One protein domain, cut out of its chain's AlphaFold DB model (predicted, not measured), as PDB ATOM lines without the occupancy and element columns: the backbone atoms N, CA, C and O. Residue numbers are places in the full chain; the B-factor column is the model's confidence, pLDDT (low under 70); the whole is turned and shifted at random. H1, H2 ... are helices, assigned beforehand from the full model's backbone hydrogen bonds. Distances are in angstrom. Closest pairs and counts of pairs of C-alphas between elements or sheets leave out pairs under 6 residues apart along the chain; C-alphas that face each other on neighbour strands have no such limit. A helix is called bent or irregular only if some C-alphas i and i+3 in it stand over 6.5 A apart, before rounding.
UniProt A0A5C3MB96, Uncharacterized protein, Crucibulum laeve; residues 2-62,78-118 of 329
ATOM      1  N   TRP A   2     -43.333 -12.956   7.642       39.41
ATOM      2  CA  TRP A   2     -44.507 -12.065   7.521       39.41
ATOM      3  C   TRP A   2     -44.144 -10.609   7.829       39.41
ATOM      4  O   TRP A   2     -45.005  -9.766   8.044       39.41
ATOM      5  N   ARG A   3     -42.843 -10.315   7.896       36.44
ATOM      6  CA  ARG A   3     -42.346  -8.960   8.072       36.44
ATOM      7  C   ARG A   3     -42.232  -8.324   6.698       36.44
ATOM      8  O   ARG A   3     -41.270  -8.571   5.984       36.44
ATOM      9  N   GLU A   4     -43.193  -7.482   6.357       45.59
ATOM     10  CA  GLU A   4     -42.938  -6.400   5.414       45.59
ATOM     11  C   GLU A   4     -42.909  -5.084   6.179       45.59
ATOM     12  O   GLU A   4     -43.904  -4.617   6.740       45.59
ATOM     13  N   SER A   5     -41.717  -4.490   6.223       37.06
ATOM     14  CA  SER A   5     -41.572  -3.060   6.422       37.06
ATOM     15  C   SER A   5     -42.211  -2.380   5.216       37.06
ATOM     16  O   SER A   5     -41.644  -2.431   4.138       37.06
ATOM     17  N   ASN A   6     -43.373  -1.761   5.419       39.81
ATOM     18  CA  ASN A   6     -44.086  -0.926   4.449       39.81
ATOM     19  C   ASN A   6     -44.488  -1.621   3.138       39.81
ATOM     20  O   ASN A   6     -43.691  -1.710   2.230       39.81
ATOM     21  N   ARG A   7     -45.772  -1.996   3.034       53.06
ATOM     22  CA  ARG A   7     -46.614  -2.041   1.814       53.06
ATOM     23  C   ARG A   7     -45.893  -1.677   0.503       53.06
ATOM     24  O   ARG A   7     -46.064  -0.552   0.008       53.06
ATOM     25  N   ASP A   8     -45.126  -2.626  -0.012       54.84
ATOM     26  CA  ASP A   8     -44.370  -2.500  -1.246       54.84
ATOM     27  C   ASP A   8     -44.906  -3.527  -2.242       54.84
ATOM     28  O   ASP A   8     -45.145  -4.689  -1.905       54.84
ATOM     29  N   PHE A   9     -45.095  -3.071  -3.477       66.12
ATOM     30  CA  PHE A   9     -45.423  -3.901  -4.626       66.12
ATOM     31  C   PHE A   9     -44.457  -5.096  -4.694       66.12
ATOM     32  O   PHE A   9     -43.256  -4.929  -4.915       66.12
ATOM     33  N   THR A  10     -44.974  -6.301  -4.448       74.81
ATOM     34  CA  THR A  10     -44.147  -7.500  -4.281       74.81
ATOM     35  C   THR A  10     -43.803  -8.126  -5.627       74.81
ATOM     36  O   THR A  10     -44.686  -8.523  -6.385       74.81
ATOM     37  N   VAL A  11     -42.506  -8.271  -5.895       84.94
ATOM     38  CA  VAL A  11     -41.956  -8.869  -7.121       84.94
ATOM     39  C   VAL A  11     -40.917  -9.950  -6.787       84.94
ATOM     40  O   VAL A  11     -40.306  -9.882  -5.714       84.94
ATOM     41  N   PRO A  12     -40.752 -10.992  -7.627       89.31
ATOM     42  CA  PRO A  12     -39.998 -12.196  -7.266       89.31
ATOM     43  C   PRO A  12     -38.540 -11.981  -6.841       89.31
ATOM     44  O   PRO A  12     -38.140 -12.512  -5.803       89.31
ATOM     45  N   MET A  13     -37.745 -11.212  -7.587       89.06
ATOM     46  CA  MET A  13     -36.329 -10.998  -7.263       89.06
ATOM     47  C   MET A  13     -36.152 -10.095  -6.047       89.06
ATOM     48  O   MET A  13     -35.280 -10.351  -5.218       89.06
ATOM     49  N   ASP A  14     -36.979  -9.056  -5.898       89.00
ATOM     50  CA  ASP A  14     -36.978  -8.267  -4.658       89.00
ATOM     51  C   ASP A  14     -37.332  -9.137  -3.442       89.00
ATOM     52  O   ASP A  14     -36.685  -9.046  -2.396       89.00
ATOM     53  N   THR A  15     -38.311 -10.033  -3.601       88.69
ATOM     54  CA  THR A  15     -38.702 -10.994  -2.564       88.69
ATOM     55  C   THR A  15     -37.533 -11.897  -2.186       88.69
ATOM     56  O   THR A  15     -37.241 -12.049  -1.002       88.69
ATOM     57  N   GLU A  16     -36.821 -12.451  -3.170       91.00
ATOM     58  CA  GLU A  16     -35.612 -13.242  -2.929       91.00
ATOM     59  C   GLU A  16     -34.566 -12.448  -2.141       91.00
ATOM     60  O   GLU A  16     -34.063 -12.932  -1.126       91.00
ATOM     61  N   GLU A  17     -34.261 -11.218  -2.566       89.62
ATOM     62  CA  GLU A  17     -33.255 -10.384  -1.908       89.62
ATOM     63  C   GLU A  17     -33.627 -10.092  -0.447       89.62
ATOM     64  O   GLU A  17     -32.764 -10.127   0.432       89.62
ATOM     65  N   ARG A  18     -34.906  -9.806  -0.168       88.19
ATOM     66  CA  ARG A  18     -35.396  -9.582   1.200       88.19
ATOM     67  C   ARG A  18     -35.313 -10.846   2.036       88.19
ATOM     68  O   ARG A  18     -34.824 -10.797   3.160       88.19
ATOM     69  N   TYR A  19     -35.745 -11.972   1.488       89.75
ATOM     70  CA  TYR A  19     -35.779 -13.237   2.211       89.75
ATOM     71  C   TYR A  19     -34.364 -13.720   2.544       89.75
ATOM     72  O   TYR A  19     -34.100 -14.138   3.668       89.75
ATOM     73  N   LEU A  20     -33.417 -13.581   1.616       90.44
ATOM     74  CA  LEU A  20     -32.013 -13.935   1.839       90.44
ATOM     75  C   LEU A  20     -31.286 -13.023   2.844       90.44
ATOM     76  O   LEU A  20     -30.188 -13.373   3.278       90.44
ATOM     77  N   LYS A  21     -31.865 -11.875   3.222       91.81
ATOM     78  CA  LYS A  21     -31.339 -10.992   4.281       91.81
ATOM     79  C   LYS A  21     -31.751 -11.425   5.688       91.81
ATOM     80  O   LYS A  21     -31.199 -10.888   6.650       91.81
ATOM     81  N   GLU A  22     -32.695 -12.355   5.832       90.94
ATOM     82  CA  GLU A  22     -33.077 -12.857   7.151       90.94
ATOM     83  C   GLU A  22     -31.902 -13.615   7.807       90.94
ATOM     84  O   GLU A  22     -31.185 -14.353   7.122       90.94
ATOM     85  N   PRO A  23     -31.672 -13.456   9.127       93.75
ATOM     86  CA  PRO A  23     -30.495 -14.020   9.797       93.75
ATOM     87  C   PRO A  23     -30.367 -15.546   9.694       93.75
ATOM     88  O   PRO A  23     -29.255 -16.070   9.722       93.75
ATOM     89  N   ASP A  24     -31.493 -16.250   9.580       93.62
ATOM     90  CA  ASP A  24     -31.596 -17.709   9.511       93.62
ATOM     91  C   ASP A  24     -31.724 -18.236   8.069       93.62
ATOM     92  O   ASP A  24     -31.960 -19.427   7.864       93.62
ATOM     93  N   ALA A  25     -31.526 -17.389   7.048       92.50
ATOM     94  CA  ALA A  25     -31.730 -17.764   5.647       92.50
ATOM     95  C   ALA A  25     -30.946 -19.002   5.204       92.50
ATOM     96  O   ALA A  25     -31.420 -19.789   4.383       92.50
ATOM     97  N   ALA A  26     -29.760 -19.219   5.773       92.75
ATOM     98  CA  ALA A  26     -28.947 -20.391   5.482       92.75
ATOM     99  C   ALA A  26     -29.626 -21.724   5.859       92.75
ATOM    100  O   ALA A  26     -29.296 -22.740   5.254       92.75
ATOM    101  N   GLU A  27     -30.563 -21.721   6.811       94.94
ATOM    102  CA  GLU A  27     -31.227 -22.927   7.318       94.94
ATOM    103  C   GLU A  27     -32.363 -23.408   6.407       94.94
ATOM    104  O   GLU A  27     -32.594 -24.610   6.291       94.94
ATOM    105  N   TRP A  28     -33.067 -22.489   5.739       91.81
ATOM    106  CA  TRP A  28     -34.284 -22.814   4.986       91.81
ATOM    107  C   TRP A  28     -34.207 -22.497   3.487       91.81
ATOM    108  O   TRP A  28     -35.045 -22.996   2.734       91.81
ATOM    109  N   LYS A  29     -33.217 -21.724   3.007       91.56
ATOM    110  CA  LYS A  29     -33.158 -21.284   1.594       91.56
ATOM    111  C   LYS A  29     -33.203 -22.429   0.579       91.56
ATOM    112  O   LYS A  29     -33.831 -22.287  -0.462       91.56
ATOM    113  N   SER A  30     -32.608 -23.587   0.878       89.69
ATOM    114  CA  SER A  30     -32.629 -24.764  -0.010       89.69
ATOM    115  C   SER A  30     -34.041 -25.311  -0.248       89.69
ATOM    116  O   SER A  30     -34.307 -25.913  -1.293       89.69
ATOM    117  N   HIS A  31     -34.948 -25.067   0.698       89.00
ATOM    118  CA  HIS A  31     -36.338 -25.522   0.700       89.00
ATOM    119  C   HIS A  31     -37.322 -24.452   0.221       89.00
ATOM    120  O   HIS A  31     -38.522 -24.712   0.166       89.00
ATOM    121  N   LEU A  32     -36.841 -23.259  -0.139       92.06
ATOM    122  CA  LEU A  32     -37.682 -22.199  -0.670       92.06
ATOM    123  C   LEU A  32     -37.629 -22.177  -2.200       92.06
ATOM    124  O   LEU A  32     -36.568 -22.311  -2.811       92.06
ATOM    125  N   ARG A  33     -38.791 -21.969  -2.816       92.31
ATOM    126  CA  ARG A  33     -38.927 -21.544  -4.210       92.31
ATOM    127  C   ARG A  33     -39.850 -20.337  -4.266       92.31
ATOM    128  O   ARG A  33     -40.834 -20.283  -3.530       92.31
ATOM    129  N   ILE A  34     -39.518 -19.380  -5.122       92.69
ATOM    130  CA  ILE A  34     -40.289 -18.159  -5.355       92.69
ATOM    131  C   ILE A  34     -40.784 -18.211  -6.797       92.69
ATOM    132  O   ILE A  34     -39.999 -18.411  -7.719       92.69
ATOM    133  N   ILE A  35     -42.091 -18.057  -6.990       92.31
ATOM    134  CA  ILE A  35     -42.732 -18.122  -8.304       92.31
ATOM    135  C   ILE A  35     -43.504 -16.818  -8.491       92.31
ATOM    136  O   ILE A  35     -44.349 -16.481  -7.660       92.31
ATOM    137  N   GLY A  36     -43.198 -16.075  -9.554       89.81
ATOM    138  CA  GLY A  36     -43.951 -14.877  -9.919       89.81
ATOM    139  C   GLY A  36     -45.280 -15.231 -10.576       89.81
ATOM    140  O   GLY A  36     -45.353 -16.190 -11.339       89.81
ATOM    141  N   ALA A  37     -46.340 -14.481 -10.291       88.69
ATOM    142  CA  ALA A  37     -47.634 -14.686 -10.935       88.69
ATOM    143  C   ALA A  37     -48.467 -13.402 -10.932       88.69
ATOM    144  O   ALA A  37     -48.563 -12.720  -9.912       88.69
ATOM    145  N   GLU A  38     -49.118 -13.091 -12.058       87.81
ATOM    146  CA  GLU A  38     -50.138 -12.045 -12.128       87.81
ATOM    147  C   GLU A  38     -51.525 -12.646 -11.885       87.81
ATOM    148  O   GLU A  38     -52.145 -13.242 -12.766       87.81
ATOM    149  N   PHE A  39     -52.047 -12.442 -10.681       87.38
ATOM    150  CA  PHE A  39     -53.328 -13.001 -10.252       87.38
ATOM    151  C   PHE A  39     -54.542 -12.427 -10.993       87.38
ATOM    152  O   PHE A  39     -55.627 -13.008 -10.936       87.38
ATOM    153  N   ARG A  40     -54.384 -11.326 -11.738       81.38
ATOM    154  CA  ARG A  40     -55.421 -10.793 -12.636       81.38
ATOM    155  C   ARG A  40     -55.562 -11.576 -13.942       81.38
ATOM    156  O   ARG A  40     -56.567 -11.392 -14.626       81.38
ATOM    157  N   THR A  41     -54.616 -12.451 -14.295       82.56
ATOM    158  CA  THR A  41     -54.689 -13.235 -15.535       82.56
ATOM    159  C   THR A  41     -54.820 -14.730 -15.259       82.56
ATOM    160  O   THR A  41     -54.084 -15.319 -14.473       82.56
ATOM    161  N   ALA A  42     -55.750 -15.390 -15.952       81.81
ATOM    162  CA  ALA A  42     -55.917 -16.838 -15.821       81.81
ATOM    163  C   ALA A  42     -54.681 -17.614 -16.313       81.81
ATOM    164  O   ALA A  42     -54.362 -18.666 -15.769       81.81
ATOM    165  N   LYS A  43     -53.980 -17.086 -17.327       86.56
ATOM    166  CA  LYS A  43     -52.766 -17.695 -17.886       86.56
ATOM    167  C   LYS A  43     -51.704 -17.893 -16.805       86.56
ATOM    168  O   LYS A  43     -51.221 -19.010 -16.636       86.56
ATOM    169  N   ASP A  44     -51.385 -16.837 -16.064       86.19
ATOM    170  CA  ASP A  44     -50.340 -16.899 -15.044       86.19
ATOM    171  C   ASP A  44     -50.764 -17.777 -13.866       86.19
ATOM    172  O   ASP A  44     -49.931 -18.448 -13.266       86.19
ATOM    173  N   MET A  45     -52.068 -17.872 -13.590       88.00
ATOM    174  CA  MET A  45     -52.584 -18.804 -12.590       88.00
ATOM    175  C   MET A  45     -52.376 -20.270 -12.958       88.00
ATOM    176  O   MET A  45     -51.965 -21.056 -12.106       88.00
ATOM    177  N   PHE A  46     -52.638 -20.653 -14.208       89.81
ATOM    178  CA  PHE A  46     -52.370 -22.023 -14.650       89.81
ATOM    179  C   PHE A  46     -50.869 -22.308 -14.708       89.81
ATOM    180  O   PHE A  46     -50.444 -23.368 -14.256       89.81
ATOM    181  N   SER A  47     -50.063 -21.337 -15.151       91.81
ATOM    182  CA  SER A  47     -48.604 -21.456 -15.107       91.81
ATOM    183  C   SER A  47     -48.091 -21.647 -13.676       91.81
ATOM    184  O   SER A  47     -47.288 -22.543 -13.437       91.81
ATOM    185  N   LEU A  48     -48.613 -20.893 -12.701       92.56
ATOM    186  CA  LEU A  48     -48.282 -21.069 -11.286       92.56
ATOM    187  C   LEU A  48     -48.608 -22.485 -10.796       92.56
ATOM    188  O   LEU A  48     -47.775 -23.104 -10.137       92.56
ATOM    189  N   VAL A  49     -49.797 -23.007 -11.112       94.50
ATOM    190  CA  VAL A  49     -50.186 -24.377 -10.739       94.50
ATOM    191  C   VAL A  49     -49.207 -25.391 -11.328       94.50
ATOM    192  O   VAL A  49     -48.697 -26.232 -10.593       94.50
ATOM    193  N   GLU A  50     -48.904 -25.298 -12.623       94.38
ATOM    194  CA  GLU A  50     -47.951 -26.189 -13.292       94.38
ATOM    195  C   GLU A  50     -46.568 -26.141 -12.629       94.38
ATOM    196  O   GLU A  50     -46.002 -27.189 -12.313       94.38
ATOM    197  N   THR A  51     -46.050 -24.945 -12.341       94.44
ATOM    198  CA  THR A  51     -44.757 -24.773 -11.664       94.44
ATOM    199  C   THR A  51     -44.769 -25.346 -10.245       94.44
ATOM    200  O   THR A  51     -43.798 -25.979  -9.830       94.44
ATOM    201  N   VAL A  52     -45.864 -25.187  -9.493       94.12
ATOM    202  CA  VAL A  52     -46.007 -25.799  -8.161       94.12
ATOM    203  C   VAL A  52     -45.964 -27.324  -8.257       94.12
ATOM    204  O   VAL A  52     -45.258 -27.958  -7.474       94.12
ATOM    205  N   LEU A  53     -46.662 -27.926  -9.223       93.69
ATOM    206  CA  LEU A  53     -46.639 -29.380  -9.416       93.69
ATOM    207  C   LEU A  53     -45.241 -29.889  -9.793       93.69
ATOM    208  O   LEU A  53     -44.797 -30.895  -9.245       93.69
ATOM    209  N   GLN A  54     -44.518 -29.159 -10.645       93.38
ATOM    210  CA  GLN A  54     -43.118 -29.458 -10.966       93.38
ATOM    211  C   GLN A  54     -42.214 -29.371  -9.729       93.38
ATOM    212  O   GLN A  54     -41.318 -30.196  -9.563       93.38
ATOM    213  N   CYS A  55     -42.453 -28.411  -8.828       92.31
ATOM    214  CA  CYS A  55     -41.717 -28.325  -7.563       92.31
ATOM    215  C   CYS A  55     -41.985 -29.538  -6.667       92.31
ATOM    216  O   CYS A  55     -41.046 -30.091  -6.101       92.31
ATOM    217  N   LEU A  56     -43.248 -29.966  -6.549       91.62
ATOM    218  CA  LEU A  56     -43.607 -31.152  -5.765       91.62
ATOM    219  C   LEU A  56     -42.923 -32.412  -6.316       91.62
ATOM    220  O   LEU A  56     -42.380 -33.198  -5.542       91.62
ATOM    221  N   GLU A  57     -42.889 -32.568  -7.641       91.56
ATOM    222  CA  GLU A  57     -42.179 -33.664  -8.305       91.56
ATOM    223  C   GLU A  57     -40.663 -33.595  -8.061       91.56
ATOM    224  O   GLU A  57     -40.056 -34.591  -7.671       91.56
ATOM    225  N   ALA A  58     -40.053 -32.415  -8.203       90.69
ATOM    226  CA  ALA A  58     -38.623 -32.212  -7.965       90.69
ATOM    227  C   ALA A  58     -38.207 -32.459  -6.503       90.69
ATOM    228  O   ALA A  58     -37.069 -32.845  -6.237       90.69
ATOM    229  N   TRP A  59     -39.117 -32.242  -5.551       90.62
ATOM    230  CA  TRP A  59     -38.917 -32.551  -4.134       90.62
ATOM    231  C   TRP A  59     -39.232 -34.008  -3.768       90.62
ATOM    232  O   TRP A  59     -39.147 -34.355  -2.590       90.62
ATOM    233  N   ASP A  60     -39.595 -34.847  -4.743       89.00
ATOM    234  CA  ASP A  60     -40.024 -36.240  -4.547       89.00
ATOM    235  C   ASP A  60     -41.150 -36.373  -3.500       89.00
ATOM    236  O   ASP A  60     -41.239 -37.342  -2.742       89.00
ATOM    237  N   THR A  61     -42.043 -35.374  -3.438       86.31
ATOM    238  CA  THR A  61     -43.228 -35.419  -2.577       86.31
ATOM    239  C   THR A  61     -44.479 -35.733  -3.386       86.31
ATOM    240  O   THR A  61     -44.788 -35.128  -4.408       86.31
ATOM    241  N   LYS A  62     -45.263 -36.685  -2.881       85.69
ATOM    242  CA  LYS A  62     -46.548 -37.091  -3.477       85.69
ATOM    243  C   LYS A  62     -47.733 -36.331  -2.888       85.69
ATOM    244  O   LYS A  62     -48.881 -36.722  -3.103       85.69
ATOM    245  N   SER A  78     -50.348   2.721  -5.451       76.69
ATOM    246  CA  SER A  78     -50.263   3.839  -6.397       76.69
ATOM    247  C   SER A  78     -49.428   3.446  -7.616       76.69
ATOM    248  O   SER A  78     -48.477   2.676  -7.471       76.69
ATOM    249  N   LEU A  79     -49.708   4.029  -8.785       80.62
ATOM    250  CA  LEU A  79     -48.984   3.706 -10.022       80.62
ATOM    251  C   LEU A  79     -47.470   3.890  -9.860       80.62
ATOM    252  O   LEU A  79     -46.706   2.980 -10.163       80.62
ATOM    253  N   SER A  80     -47.053   4.999  -9.242       80.94
ATOM    254  CA  SER A  80     -45.639   5.282  -8.956       80.94
ATOM    255  C   SER A  80     -44.946   4.184  -8.141       80.94
ATOM    256  O   SER A  80     -43.771   3.915  -8.366       80.94
ATOM    257  N   LYS A  81     -45.653   3.534  -7.207       80.88
ATOM    258  CA  LYS A  81     -45.080   2.445  -6.402       80.88
ATOM    259  C   LYS A  81     -44.898   1.173  -7.221       80.88
ATOM    260  O   LYS A  81     -43.870   0.516  -7.089       80.88
ATOM    261  N   GLU A  82     -45.881   0.831  -8.055       83.88
ATOM    262  CA  GLU A  82     -45.759  -0.314  -8.963       83.88
ATOM    263  C   GLU A  82     -44.613  -0.088  -9.959       83.88
ATOM    264  O   GLU A  82     -43.776  -0.967 -10.147       83.88
ATOM    265  N   GLU A  83     -44.517   1.111 -10.542       86.81
ATOM    266  CA  GLU A  83     -43.436   1.494 -11.459       86.81
ATOM    267  C   GLU A  83     -42.052   1.401 -10.804       86.81
ATOM    268  O   GLU A  83     -41.120   0.836 -11.387       86.81
ATOM    269  N   ASP A  84     -41.910   1.909  -9.577       87.56
ATOM    270  CA  ASP A  84     -40.665   1.816  -8.817       87.56
ATOM    271  C   ASP A  84     -40.284   0.366  -8.504       87.56
ATOM    272  O   ASP A  84     -39.116  -0.010  -8.661       87.56
ATOM    273  N   GLY A  85     -41.261  -0.463  -8.130       86.81
ATOM    274  CA  GLY A  85     -41.061  -1.889  -7.895       86.81
ATOM    275  C   GLY A  85     -40.637  -2.642  -9.160       86.81
ATOM    276  O   GLY A  85     -39.659  -3.388  -9.130       86.81
ATOM    277  N   ILE A  86     -41.278  -2.381 -10.305       89.69
ATOM    278  CA  ILE A  86     -40.916  -2.968 -11.612       89.69
ATOM    279  C   ILE A  86     -39.502  -2.561 -12.034       89.69
ATOM    280  O   ILE A  86     -38.708  -3.386 -12.502       89.69
ATOM    281  N   ARG A  87     -39.157  -1.280 -11.867       90.31
ATOM    282  CA  ARG A  87     -37.815  -0.769 -12.166       90.31
ATOM    283  C   ARG A  87     -36.765  -1.461 -11.303       90.31
ATOM    284  O   ARG A  87     -35.712  -1.847 -11.812       90.31
ATOM    285  N   ARG A  88     -37.050  -1.638 -10.013       89.44
ATOM    286  CA  ARG A  88     -36.171  -2.340  -9.076       89.44
ATOM    287  C   ARG A  88     -36.017  -3.819  -9.428       89.44
ATOM    288  O   ARG A  88     -34.881  -4.285  -9.482       89.44
ATOM    289  N   GLU A  89     -37.105  -4.516  -9.747       90.12
ATOM    290  CA  GLU A  89     -37.072  -5.910 -10.212       90.12
ATOM    291  C   GLU A  89     -36.163  -6.065 -11.431       90.12
ATOM    292  O   GLU A  89     -35.287  -6.928 -11.468       90.12
ATOM    293  N   SER A  90     -36.319  -5.166 -12.405       88.62
ATOM    294  CA  SER A  90     -35.510  -5.163 -13.621       88.62
ATOM    295  C   SER A  90     -34.021  -5.049 -13.287       88.62
ATOM    296  O   SER A  90     -33.210  -5.798 -13.825       88.62
ATOM    297  N   LEU A  91     -33.640  -4.158 -12.367       88.38
ATOM    298  CA  LEU A  91     -32.246  -4.010 -11.939       88.38
ATOM    299  C   LEU A  91     -31.704  -5.277 -11.258       88.38
ATOM    300  O   LEU A  91     -30.561  -5.665 -11.517       88.38
ATOM    301  N   LEU A  92     -32.509  -5.934 -10.418       87.19
ATOM    302  CA  LEU A  92     -32.122  -7.171  -9.732       87.19
ATOM    303  C   LEU A  92     -31.947  -8.338 -10.709       87.19
ATOM    304  O   LEU A  92     -30.943  -9.043 -10.620       87.19
ATOM    305  N   LEU A  93     -32.845  -8.487 -11.688       83.88
ATOM    306  CA  LEU A  93     -32.739  -9.497 -12.748       83.88
ATOM    307  C   LEU A  93     -31.431  -9.359 -13.540       83.88
ATOM    308  O   LEU A  93     -30.693 -10.332 -13.707       83.88
ATOM    309  N   HIS A  94     -31.093  -8.138 -13.975       80.06
ATOM    310  CA  HIS A  94     -29.837  -7.880 -14.689       80.06
ATOM    311  C   HIS A  94     -28.610  -8.154 -13.804       80.06
ATOM    312  O   HIS A  94     -27.606  -8.692 -14.276       80.06
ATOM    313  N   GLY A  95     -28.685  -7.818 -12.513       75.88
ATOM    314  CA  GLY A  95     -27.622  -8.092 -11.546       75.88
ATOM    315  C   GLY A  95     -27.425  -9.583 -11.246       75.88
ATOM    316  O   GLY A  95     -26.286 -10.016 -11.059       75.88
ATOM    317  N   ALA A  96     -28.504 -10.369 -11.218       70.69
ATOM    318  CA  ALA A  96     -28.488 -11.808 -10.954       70.69
ATOM    319  C   ALA A  96     -27.989 -12.622 -12.158       70.69
ATOM    320  O   ALA A  96     -27.178 -13.533 -11.986       70.69
ATOM    321  N   ALA A  97     -28.359 -12.234 -13.386       61.84
ATOM    322  CA  ALA A  97     -27.842 -12.844 -14.616       61.84
ATOM    323  C   ALA A  97     -26.301 -12.804 -14.703       61.84
ATOM    324  O   ALA A  97     -25.684 -13.673 -15.313       61.84
ATOM    325  N   SER A  98     -25.665 -11.834 -14.034       55.09
ATOM    326  CA  SER A  98     -24.207 -11.708 -13.945       55.09
ATOM    327  C   SER A  98     -23.551 -12.557 -12.835       55.09
ATOM    328  O   SER A  98     -22.323 -12.569 -12.755       55.09
ATOM    329  N   LYS A  99     -24.318 -13.223 -11.953       55.75
ATOM    330  CA  LYS A  99     -23.825 -13.858 -10.708       55.75
ATOM    331  C   LYS A  99     -24.114 -15.364 -10.573       55.75
ATOM    332  O   LYS A  99     -23.712 -15.961  -9.576       55.75
ATOM    333  N   ASN A 100     -24.788 -15.997 -11.532       46.06
ATOM    334  CA  ASN A 100     -25.306 -17.358 -11.352       46.06
ATOM    335  C   ASN A 100     -24.236 -18.462 -11.462       46.06
ATOM    336  O   ASN A 100     -23.914 -18.918 -12.557       46.06
ATOM    337  N   ALA A 101     -23.763 -18.942 -10.307       47.50
ATOM    338  CA  ALA A 101     -23.131 -20.258 -10.141       47.50
ATOM    339  C   ALA A 101     -23.940 -21.221  -9.237       47.50
ATOM    340  O   ALA A 101     -23.707 -22.421  -9.311       47.50
ATOM    341  N   ASP A 102     -24.909 -20.728  -8.446       52.16
ATOM    342  CA  ASP A 102     -25.573 -21.515  -7.381       52.16
ATOM    343  C   ASP A 102     -27.097 -21.713  -7.537       52.16
ATOM    344  O   ASP A 102     -27.708 -22.349  -6.686       52.16
ATOM    345  N   GLY A 103     -27.716 -21.225  -8.622       61.22
ATOM    346  CA  GLY A 103     -29.162 -21.365  -8.873       61.22
ATOM    347  C   GLY A 103     -30.031 -20.545  -7.905       61.22
ATOM    348  O   GLY A 103     -30.118 -20.843  -6.719       61.22
ATOM    349  N   GLY A 104     -30.679 -19.486  -8.402       75.69
ATOM    350  CA  GLY A 104     -31.579 -18.651  -7.594       75.69
ATOM    351  C   GLY A 104     -32.800 -19.408  -7.047       75.69
ATOM    352  O   GLY A 104     -33.170 -20.475  -7.536       75.69
ATOM    353  N   LEU A 105     -33.441 -18.837  -6.028       87.00
ATOM    354  CA  LEU A 105     -34.713 -19.285  -5.450       87.00
ATOM    355  C   LEU A 105     -35.898 -18.969  -6.368       87.00
ATOM    356  O   LEU A 105     -36.929 -19.641  -6.284       87.00
ATOM    357  N   VAL A 106     -35.764 -17.938  -7.208       87.25
ATOM    358  CA  VAL A 106     -36.779 -17.535  -8.185       87.25
ATOM    359  C   VAL A 106     -36.795 -18.511  -9.356       87.25
ATOM    360  O   VAL A 106     -35.784 -18.717 -10.027       87.25
ATOM    361  N   ILE A 107     -37.960 -19.100  -9.612       85.75
ATOM    362  CA  ILE A 107     -38.192 -19.953 -10.775       85.75
ATOM    363  C   ILE A 107     -38.611 -19.073 -11.945       85.75
ATOM    364  O   ILE A 107     -39.600 -18.344 -11.853       85.75
ATOM    365  N   ASP A 108     -37.883 -19.179 -13.054       82.56
ATOM    366  CA  ASP A 108     -38.299 -18.564 -14.309       82.56
ATOM    367  C   ASP A 108     -39.503 -19.322 -14.881       82.56
ATOM    368  O   ASP A 108     -39.396 -20.455 -15.352       82.56
ATOM    369  N   ASN A 109     -40.665 -18.682 -14.810       80.00
ATOM    370  CA  ASN A 109     -41.913 -19.139 -15.408       80.00
ATOM    371  C   ASN A 109     -42.437 -18.148 -16.461       80.00
ATOM    372  O   ASN A 109     -43.638 -18.095 -16.723       80.00
ATOM    373  N   ALA A 110     -41.544 -17.345 -17.055       81.31
ATOM    374  CA  ALA A 110     -41.879 -16.278 -17.996       81.31
ATOM    375  C   ALA A 110     -42.835 -15.199 -17.438       81.31
ATOM    376  O   ALA A 110     -43.457 -14.462 -18.212       81.31
ATOM    377  N   TYR A 111     -42.946 -15.082 -16.111       85.19
ATOM    378  CA  TYR A 111     -43.622 -13.962 -15.467       85.19
ATOM    379  C   TYR A 111     -42.834 -12.666 -15.679       85.19
ATOM    380  O   TYR A 111     -41.621 -12.612 -15.477       85.19
ATOM    381  N   ALA A 112     -43.546 -11.601 -16.039       85.31
ATOM    382  CA  ALA A 112     -42.997 -10.256 -16.115       85.31
ATOM    383  C   ALA A 112     -43.944  -9.292 -15.390       85.31
ATOM    384  O   ALA A 112     -45.120  -9.216 -15.766       85.31
ATOM    385  N   PRO A 113     -43.466  -8.544 -14.378       85.31
ATOM    386  CA  PRO A 113     -44.317  -7.620 -13.651       85.31
ATOM    387  C   PRO A 113     -44.705  -6.447 -14.553       85.31
ATOM    388  O   PRO A 113     -43.891  -5.911 -15.307       85.31
ATOM    389  N   GLN A 114     -45.972  -6.052 -14.481       85.38
ATOM    390  CA  GLN A 114     -46.531  -4.967 -15.280       85.38
ATOM    391  C   GLN A 114     -47.395  -4.078 -14.396       85.38
ATOM    392  O   GLN A 114     -48.102  -4.572 -13.515       85.38
ATOM    393  N   VAL A 115     -47.377  -2.773 -14.674       82.44
ATOM    394  CA  VAL A 115     -48.282  -1.823 -14.023       82.44
ATOM    395  C   VAL A 115     -49.710  -2.263 -14.314       82.44
ATOM    396  O   VAL A 115     -50.052  -2.589 -15.455       82.44
ATOM    397  N   ARG A 116     -50.522  -2.360 -13.260       78.88
ATOM    398  CA  ARG A 116     -51.889  -2.889 -13.308       78.88
ATOM    399  C   ARG A 116     -52.010  -4.266 -13.979       78.88
ATOM    400  O   ARG A 116     -53.066  -4.620 -14.500       78.88
ATOM    401  N   GLY A 117     -50.942  -5.067 -13.976       75.00
ATOM    402  CA  GLY A 117     -50.944  -6.413 -14.556       75.00
ATOM    403  C   GLY A 117     -51.136  -6.407 -16.069       75.00
ATOM    404  O   GLY A 117     -51.741  -7.324 -16.624       75.00
ATOM    405  N   GLY A 118     -50.707  -5.328 -16.733       74.31
ATOM    406  CA  GLY A 118     -50.854  -5.159 -18.177       74.31
ATOM    407  C   GLY A 118     -52.261  -4.768 -18.621       74.31
ATOM    408  O   GLY A 118     -52.501  -4.604 -19.817       74.31
TER     409      GLY A 118
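This is residues 2 to 62 and 78 to 118 of the 329 residues of an uncharacterized protein of Crucibulum laeve (UniProt A0A5C3MB96). Two long helices, H3 and H4, lie apart with a thin layer of extended chain between them, where residues 34 to 35 and 106 to 107 form a short parallel pairing. H1 meets residues 88 to 93 of H4 with its first part and runs away from H4 about perpendicular to it, H5 packs on the first part of H4, and H2 sits beyond the end of H1, while residues 21 to 27 and 97 to 103 stick out. The helices make few contacts with one another, and H2 and H3 touch no helix. The printed part has 102 residues with five named helices, H1 to H5 in order along the chain, and no named strand; its class is all helix. It is compact, with a radius of gyration of the C-alphas of 14.4 A and spans of 41 by 34 by 29 A.

The longest helix, H4, residues 79 to 97, touches H1, residues 12 to 19, with its residues 88 to 93 alone. Their closest C-alphas, those of Met 13 and Glu 89, are 5.9 A apart, and their lines stand about perpendicular at 81 degrees. H4 also touches H5, residues 115 to 118, with its residues 79 to 86 alone; the closest C-alphas, those of Glu 82 and Val 115, are 5.9 A apart. H1 and H2, residues 25 to 31, are close but not clearly touching: their closest C-alphas, those of Tyr 19 and Ala 25, are 7.0 A apart, and the two helices run opposite ways at a steep tilt of 41 degrees. H3, residues 42 to 58, is apart from the other four helices. In H1, H3 and H4 each O i to N i+4 pair is within hydrogen-bond range; in H2 1 of 3 is, beside 2 of 4 O i to N i+3 pairs, and H5 is too short for an O i to N i+4 pair.

H4 measures 27.2 A from its first to its last C-alpha and begins at C-alpha 79, (-48.984, 3.706, -10.022). H3 measures 24.4 A and ends at C-alpha 58, (-38.623, -32.212, -7.965). H1 begins at C-alpha 12, (-39.998, -12.196, -7.266), and measures 10.4 A. H2 is irregular, with C-alphas 27 and 30 7.7 A apart. H5 has four residues and ends at Gly 118.

The C-alphas farthest apart, those of Lys 62 and Ser 80, are 42.7 A apart. Residues 63 to 77 are not printed, and C-alphas 62 and 78 lie 41.2 A apart across the cut, within the link from H3 to H4. The link from H1 to H2 is tight, that from H2 to H3 short, and that from H4 to H5, residues 98 to 114, long. The mean pLDDT of the printed part is 81.8, with residues 2 to 9 and 97 to 103 under 70.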